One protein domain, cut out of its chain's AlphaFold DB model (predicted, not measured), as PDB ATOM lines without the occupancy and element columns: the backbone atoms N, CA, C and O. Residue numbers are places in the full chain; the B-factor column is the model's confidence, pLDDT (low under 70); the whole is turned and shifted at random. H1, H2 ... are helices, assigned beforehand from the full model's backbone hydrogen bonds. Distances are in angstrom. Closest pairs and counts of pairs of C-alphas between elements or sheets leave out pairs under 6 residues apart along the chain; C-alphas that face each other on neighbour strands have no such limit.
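AT A GLANCE: This is residues 155 to 211 of the 213 residues of a protein of Operophtera brumata (winter moth) (UniProt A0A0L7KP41). Three helices are strung out along an open, zigzag chain: H1 at one end, short H2 in the middle and H3 at the other end, with no helix touching another. The printed part has 57 residues, with three named helices in the order H1, H2, H3 and no named strand, and its class is all helix. It is only just loose, close to extended, with a radius of gyration of the C-alphas of 15.2 A and spans of 40 by 25 by 17 A.

HOW THE PARTS SIT: H1, residues 159 to 171, is apart from H2, residues 179 to 184, and a short link of 7 residues joins them. H3, residues 197 to 210, is apart from both. In H1, H2 and H3 every O i to N i+4 pair is within hydrogen-bond range.

IN THESE COORDINATES: H1 begins at C-alpha 159 (92.297, -61.411, 60.552) and is 18.5 A long. H3 is 19.7 A long and ends at C-alpha 210 (128.569, -54.576, 51.740).

THE WHOLE: The C-alphas of Glu 160 and Val 199 are the two farthest apart, at 40.9 A. The printed part has no cut. Residues 185 to 196 form the long link from H2 to H3. Residues 155 to 165, of which 159 to 165 belong to H1, stand free. Mean pLDDT of the printed part is 70.5; 26 residues are under 70, among them 172 to 182.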
ATOM      1  N   SER A 155      96.768 -54.897  55.110       75.56
ATOM      2  CA  SER A 155      96.175 -54.346  56.333       75.56
ATOM      3  C   SER A 155      94.646 -54.417  56.369       75.56
ATOM      4  O   SER A 155      94.093 -54.550  57.456       75.56
ATOM      5  N   THR A 156      93.974 -54.351  55.214       81.50
ATOM      6  CA  THR A 156      92.505 -54.377  55.118       81.50
ATOM      7  C   THR A 156      91.933 -55.789  55.057       81.50
ATOM      8  O   THR A 156      90.717 -55.946  55.040       81.50
ATOM      9  N   LEU A 157      92.781 -56.823  55.016       81.06
ATOM     10  CA  LEU A 157      92.315 -58.206  55.043       81.06
ATOM     11  C   LEU A 157      91.744 -58.560  56.429       81.06
ATOM     12  O   LEU A 157      92.355 -58.198  57.439       81.06
ATOM     13  N   PRO A 158      90.629 -59.310  56.494       88.94
ATOM     14  CA  PRO A 158      90.149 -59.920  57.729       88.94
ATOM     15  C   PRO A 158      91.246 -60.735  58.427       88.94
ATOM     16  O   PRO A 158      92.027 -61.431  57.774       88.94
ATOM     17  N   GLU A 159      91.286 -60.688  59.761       84.19
ATOM     18  CA  GLU A 159      92.297 -61.411  60.552       84.19
ATOM     19  C   GLU A 159      92.272 -62.923  60.316       84.19
ATOM     20  O   GLU A 159      93.310 -63.580  60.351       84.19
ATOM     21  N   GLU A 160      91.100 -63.481  60.029       83.62
ATOM     22  CA  GLU A 160      90.962 -64.888  59.665       83.62
ATOM     23  C   GLU A 160      91.722 -65.232  58.377       83.62
ATOM     24  O   GLU A 160      92.510 -66.175  58.376       83.62
ATOM     25  N   LEU A 161      91.585 -64.416  57.326       78.38
ATOM     26  CA  LEU A 161      92.307 -64.603  56.064       78.38
ATOM     27  C   LEU A 161      93.817 -64.417  56.240       78.38
ATOM     28  O   LEU A 161      94.596 -65.209  55.716       78.38
ATOM     29  N   LYS A 162      94.250 -63.427  57.035       78.88
ATOM     30  CA  LYS A 162      95.676 -63.246  57.367       78.88
ATOM     31  C   LYS A 162      96.250 -64.480  58.067       78.88
ATOM     32  O   LYS A 162      97.318 -64.954  57.687       78.88
ATOM     33  N   ARG A 163      95.543 -65.009  59.073       79.12
ATOM     34  CA  ARG A 163      95.944 -66.230  59.792       79.12
ATOM     35  C   ARG A 163      95.932 -67.459  58.889       79.12
ATOM     36  O   ARG A 163      96.820 -68.292  59.027       79.12
ATOM     37  N   GLY A 164      94.969 -67.553  57.973       79.00
ATOM     38  CA  GLY A 164      94.908 -68.595  56.950       79.00
ATOM     39  C   GLY A 164      96.164 -68.600  56.083       79.00
ATOM     40  O   GLY A 164      96.875 -69.598  56.063       79.00
ATOM     41  N   PHE A 165      96.506 -67.455  55.480       77.94
ATOM     42  CA  PHE A 165      97.726 -67.316  54.680       77.94
ATOM     43  C   PHE A 165      98.987 -67.693  55.464       77.94
ATOM     44  O   PHE A 165      99.800 -68.469  54.975       77.94
ATOM     45  N   LEU A 166      99.144 -67.186  56.693       76.75
ATOM     46  CA  LEU A 166     100.312 -67.497  57.524       76.75
ATOM     47  C   LEU A 166     100.426 -68.986  57.852       76.75
ATOM     48  O   LEU A 166     101.535 -69.507  57.859       76.75
ATOM     49  N   ARG A 167      99.302 -69.659  58.119       78.56
ATOM     50  CA  ARG A 167      99.280 -71.098  58.391       78.56
ATOM     51  C   ARG A 167      99.716 -71.888  57.163       78.56
ATOM     52  O   ARG A 167     100.667 -72.649  57.261       78.56
ATOM     53  N   THR A 168      99.095 -71.632  56.013       77.00
ATOM     54  CA  THR A 168      99.428 -72.308  54.753       77.00
ATOM     55  C   THR A 168     100.889 -72.088  54.368       77.00
ATOM     56  O   THR A 168     101.579 -73.042  54.038       77.00
ATOM     57  N   PHE A 169     101.405 -70.859  54.469       72.94
ATOM     58  CA  PHE A 169     102.813 -70.589  54.152       72.94
ATOM     59  C   PHE A 169     103.799 -71.217  55.143       72.94
ATOM     60  O   PHE A 169     104.952 -71.409  54.783       72.94
ATOM     61  N   ASN A 170     103.370 -71.527  56.368       72.25
ATOM     62  CA  ASN A 170     104.198 -72.220  57.355       72.25
ATOM     63  C   ASN A 170     104.216 -73.746  57.154       72.25
ATOM     64  O   ASN A 170     105.097 -74.415  57.678       72.25
ATOM     65  N   GLU A 171     103.237 -74.291  56.431       73.50
ATOM     66  CA  GLU A 171     103.139 -75.717  56.090       73.50
ATOM     67  C   GLU A 171     103.881 -76.060  54.787       73.50
ATOM     68  O   GLU A 171     104.139 -77.230  54.517       73.50
ATOM     69  N   LEU A 172     104.232 -75.054  53.980       67.50
ATOM     70  CA  LEU A 172     105.006 -75.228  52.755       67.50
ATOM     71  C   LEU A 172     106.506 -75.319  53.068       67.50
ATOM     72  O   LEU A 172     107.058 -74.470  53.764       67.50
ATOM     73  N   GLU A 173     107.182 -76.317  52.497       57.75
ATOM     74  CA  GLU A 173     108.643 -76.480  52.604       57.75
ATOM     75  C   GLU A 173     109.419 -75.461  51.743       57.75
ATOM     76  O   GLU A 173     110.627 -75.281  51.907       57.75
ATOM     77  N   GLN A 174     108.741 -74.776  50.814       57.62
ATOM     78  CA  GLN A 174     109.331 -73.759  49.944       57.62
ATOM     79  C   GLN A 174     109.553 -72.425  50.680       57.62
ATOM     80  O   GLN A 174     108.733 -71.982  51.482       57.62
ATOM     81  N   THR A 175     110.644 -71.721  50.359       55.31
ATOM     82  CA  THR A 175     110.970 -70.421  50.966       55.31
ATOM     83  C   THR A 175     109.931 -69.349  50.611       55.31
ATOM     84  O   THR A 175     109.852 -68.885  49.475       55.31
ATOM     85  N   PHE A 176     109.160 -68.898  51.603       53.38
ATOM     86  CA  PHE A 176     108.220 -67.783  51.464       53.38
ATOM     87  C   PHE A 176     108.895 -66.432  51.760       53.38
ATOM     88  O   PHE A 176     109.300 -66.166  52.894       53.38
ATOM     89  N   ILE A 177     108.954 -65.530  50.771       61.03
ATOM     90  CA  ILE A 177     109.479 -64.163  50.941       61.03
ATOM     91  C   ILE A 177     108.370 -63.139  50.689       61.03
ATOM     92  O   ILE A 177     107.964 -62.881  49.560       61.03
ATOM     93  N   ASN A 178     107.914 -62.482  51.756       64.62
ATOM     94  CA  ASN A 178     107.097 -61.277  51.638       64.62
ATOM     95  C   ASN A 178     108.012 -60.052  51.544       64.62
ATOM     96  O   ASN A 178     108.647 -59.681  52.532       64.62
ATOM     97  N   ILE A 179     108.020 -59.396  50.383       64.75
ATOM     98  CA  ILE A 179     108.901 -58.256  50.081       64.75
ATOM     99  C   ILE A 179     108.764 -57.137  51.123       64.75
ATOM    100  O   ILE A 179     109.764 -56.681  51.665       64.75
ATOM    101  N   LYS A 180     107.540 -56.740  51.502       67.69
ATOM    102  CA  LYS A 180     107.341 -55.668  52.499       67.69
ATOM    103  C   LYS A 180     107.866 -56.052  53.880       67.69
ATOM    104  O   LYS A 180     108.384 -55.203  54.598       67.69
ATOM    105  N   ARG A 181     107.735 -57.327  54.256       64.81
ATOM    106  CA  ARG A 181     108.249 -57.836  55.534       64.81
ATOM    107  C   ARG A 181     109.772 -57.947  55.525       64.81
ATOM    108  O   ARG A 181     110.376 -57.657  56.548       64.81
ATOM    109  N   ALA A 182     110.366 -58.339  54.400       67.94
ATOM    110  CA  ALA A 182     111.814 -58.376  54.223       67.94
ATOM    111  C   ALA A 182     112.419 -56.970  54.348       67.94
ATOM    112  O   ALA A 182     113.364 -56.785  55.111       67.94
ATOM    113  N   VAL A 183     111.791 -55.966  53.722       74.00
ATOM    114  CA  VAL A 183     112.176 -54.555  53.898       74.00
ATOM    115  C   VAL A 183     112.014 -54.085  55.336       74.00
ATOM    116  O   VAL A 183     112.947 -53.531  55.906       74.00
ATOM    117  N   ALA A 184     110.867 -54.344  55.966       72.12
ATOM    118  CA  ALA A 184     110.632 -53.921  57.348       72.12
ATOM    119  C   ALA A 184     111.596 -54.571  58.357       72.12
ATOM    120  O   ALA A 184     111.910 -53.971  59.380       72.12
ATOM    121  N   LYS A 185     112.052 -55.799  58.087       72.25
ATOM    122  CA  LYS A 185     113.029 -56.515  58.916       72.25
ATOM    123  C   LYS A 185     114.486 -56.197  58.553       72.25
ATOM    124  O   LYS A 185     115.379 -56.720  59.209       72.25
ATOM    125  N   GLY A 186     114.721 -55.357  57.544       70.31
ATOM    126  CA  GLY A 186     116.048 -54.864  57.178       70.31
ATOM    127  C   GLY A 186     116.930 -55.834  56.388       70.31
ATOM    128  O   GLY A 186     118.079 -55.497  56.153       70.31
ATOM    129  N   PHE A 187     116.416 -56.995  55.965       68.19
ATOM    130  CA  PHE A 187     117.163 -57.967  55.143       68.19
ATOM    131  C   PHE A 187     116.710 -57.996  53.674       68.19
ATOM    132  O   PHE A 187     117.167 -58.813  52.881       68.19
ATOM    133  N   GLY A 188     115.771 -57.128  53.294       66.38
ATOM    134  CA  GLY A 188     115.374 -56.913  51.906       66.38
ATOM    135  C   GLY A 188     115.342 -55.425  51.586       66.38
ATOM    136  O   GLY A 188     115.103 -54.604  52.467       66.38
ATOM    137  N   LYS A 189     115.533 -55.063  50.318       71.38
ATOM    138  CA  LYS A 189     115.444 -53.674  49.855       71.38
ATOM    139  C   LYS A 189     114.419 -53.591  48.730       71.38
ATOM    140  O   LYS A 189     114.477 -54.356  47.771       71.38
ATOM    141  N   GLN A 190     113.432 -52.706  48.867       73.44
ATOM    142  CA  GLN A 190     112.446 -52.474  47.812       73.44
ATOM    143  C   GLN A 190     112.999 -51.413  46.868       73.44
ATOM    144  O   GLN A 190     113.169 -50.260  47.260       73.44
ATOM    145  N   VAL A 191     113.236 -51.801  45.619       66.19
ATOM    146  CA  VAL A 191     113.653 -50.884  44.559       66.19
ATOM    147  C   VAL A 191     112.441 -50.551  43.700       66.19
ATOM    148  O   VAL A 191     111.760 -51.438  43.190       66.19
ATOM    149  N   MET A 192     112.144 -49.261  43.565       61.41
ATOM    150  CA  MET A 192     111.117 -48.792  42.640       61.41
ATOM    151  C   MET A 192     111.687 -48.828  41.223       61.41
ATOM    152  O   MET A 192     112.681 -48.161  40.945       61.41
ATOM    153  N   ILE A 193     111.054 -49.599  40.341       53.53
ATOM    154  CA  ILE A 193     111.478 -49.730  38.945       53.53
ATOM    155  C   ILE A 193     111.030 -48.480  38.174       53.53
ATOM    156  O   ILE A 193     109.839 -48.178  38.105       53.53
ATOM    157  N   GLY A 194     112.002 -47.753  37.622       63.31
ATOM    158  CA  GLY A 194     111.837 -46.585  36.752       63.31
ATOM    159  C   GLY A 194     112.852 -46.619  35.603       63.31
ATOM    160  O   GLY A 194     113.520 -47.629  35.407       63.31
ATOM    161  N   TYR A 195     112.993 -45.526  34.847       61.66
ATOM    162  CA  TYR A 195     113.976 -45.445  33.748       61.66
ATOM    163  C   TYR A 195     115.437 -45.607  34.206       61.66
ATOM    164  O   TYR A 195     116.294 -45.911  33.390       61.66
ATOM    165  N   ASP A 196     115.700 -45.427  35.500       70.94
ATOM    166  CA  ASP A 196     116.991 -45.565  36.179       70.94
ATOM    167  C   ASP A 196     117.076 -46.847  37.031       70.94
ATOM    168  O   ASP A 196     117.795 -46.912  38.034       70.94
ATOM    169  N   ALA A 197     116.280 -47.860  36.679       62.62
ATOM    170  CA  ALA A 197     116.212 -49.107  37.429       62.62
ATOM    171  C   ALA A 197     117.564 -49.824  37.498       62.62
ATOM    172  O   ALA A 197     117.861 -50.409  38.531       62.62
ATOM    173  N   ASP A 198     118.383 -49.761  36.451       57.97
ATOM    174  CA  ASP A 198     119.715 -50.368  36.388       57.97
ATOM    175  C   ASP A 198     120.667 -49.788  37.445       57.97
ATOM    176  O   ASP A 198     121.307 -50.542  38.181       57.97
ATOM    177  N   VAL A 199     120.692 -48.460  37.588       74.94
ATOM    178  CA  VAL A 199     121.507 -47.762  38.592       74.94
ATOM    179  C   VAL A 199     121.006 -48.082  39.998       74.94
ATOM    180  O   VAL A 199     121.779 -48.506  40.854       74.94
ATOM    181  N   LYS A 200     119.693 -47.969  40.226       69.06
ATOM    182  CA  LYS A 200     119.083 -48.223  41.541       69.06
ATOM    183  C   LYS A 200     119.174 -49.682  41.978       69.06
ATOM    184  O   LYS A 200     119.304 -49.956  43.170       69.06
ATOM    185  N   LEU A 201     119.080 -50.622  41.038       67.31
ATOM    186  CA  LEU A 201     119.279 -52.046  41.304       67.31
ATOM    187  C   LEU A 201     120.725 -52.302  41.703       67.31
ATOM    188  O   LEU A 201     120.954 -52.987  42.695       67.31
ATOM    189  N   LYS A 202     121.685 -51.718  40.981       71.44
ATOM    190  CA  LYS A 202     123.106 -51.860  41.293       71.44
ATOM    191  C   LYS A 202     123.445 -51.305  42.677       71.44
ATOM    192  O   LYS A 202     124.031 -52.020  43.474       71.44
ATOM    193  N   GLU A 203     122.975 -50.104  43.010       78.00
ATOM    194  CA  GLU A 203     123.152 -49.514  44.345       78.00
ATOM    195  C   GLU A 203     122.499 -50.351  45.454       78.00
ATOM    196  O   GLU A 203     123.048 -50.491  46.544       78.00
ATOM    197  N   ALA A 204     121.317 -50.915  45.199       69.62
ATOM    198  CA  ALA A 204     120.642 -51.767  46.171       69.62
ATOM    199  C   ALA A 204     121.358 -53.108  46.379       69.62
ATOM    200  O   ALA A 204     121.385 -53.602  47.502       69.62
ATOM    201  N   ILE A 205     121.931 -53.682  45.318       72.06
ATOM    202  CA  ILE A 205     122.726 -54.912  45.376       72.06
ATOM    203  C   ILE A 205     124.045 -54.650  46.102       72.06
ATOM    204  O   ILE A 205     124.374 -55.391  47.024       72.06
ATOM    205  N   ASP A 206     124.762 -53.586  45.742       74.75
ATOM    206  CA  ASP A 206     126.042 -53.230  46.359       74.75
ATOM    207  C   ASP A 206     125.881 -52.961  47.867       74.75
ATOM    208  O   ASP A 206     126.696 -53.424  48.659       74.75
ATOM    209  N   ASP A 207     124.792 -52.306  48.282       75.81
ATOM    210  CA  ASP A 207     124.462 -52.077  49.697       75.81
ATOM    211  C   ASP A 207     124.196 -53.387  50.464       75.81
ATOM    212  O   ASP A 207     124.700 -53.579  51.567       75.81
ATOM    213  N   ILE A 208     123.464 -54.330  49.858       67.94
ATOM    214  CA  ILE A 208     123.203 -55.650  50.460       67.94
ATOM    215  C   ILE A 208     124.486 -56.491  50.544       67.94
ATOM    216  O   ILE A 208     124.663 -57.253  51.494       67.94
ATOM    217  N   LEU A 209     125.387 -56.373  49.564       69.12
ATOM    218  CA  LEU A 209     126.652 -57.111  49.536       69.12
ATOM    219  C   LEU A 209     127.704 -56.538  50.499       69.12
ATOM    220  O   LEU A 209     128.583 -57.282  50.933       69.12
ATOM    221  N   GLN A 210     127.634 -55.244  50.825       74.38
ATOM    222  CA  GLN A 210     128.569 -54.576  51.740       74.38
ATOM    223  C   GLN A 210     128.213 -54.754  53.225       74.38
ATOM    224  O   GLN A 210     129.128 -54.789  54.047       74.38
ATOM    225  N   ASP A 211     126.930 -54.909  53.575       65.50
ATOM    226  CA  ASP A 211     126.468 -55.233  54.939       65.50
ATOM    227  C   ASP A 211     125.461 -56.404  54.921       65.50
ATOM    228  O   ASP A 211     124.254 -56.205  55.106       65.50
TER     229      ASP A 211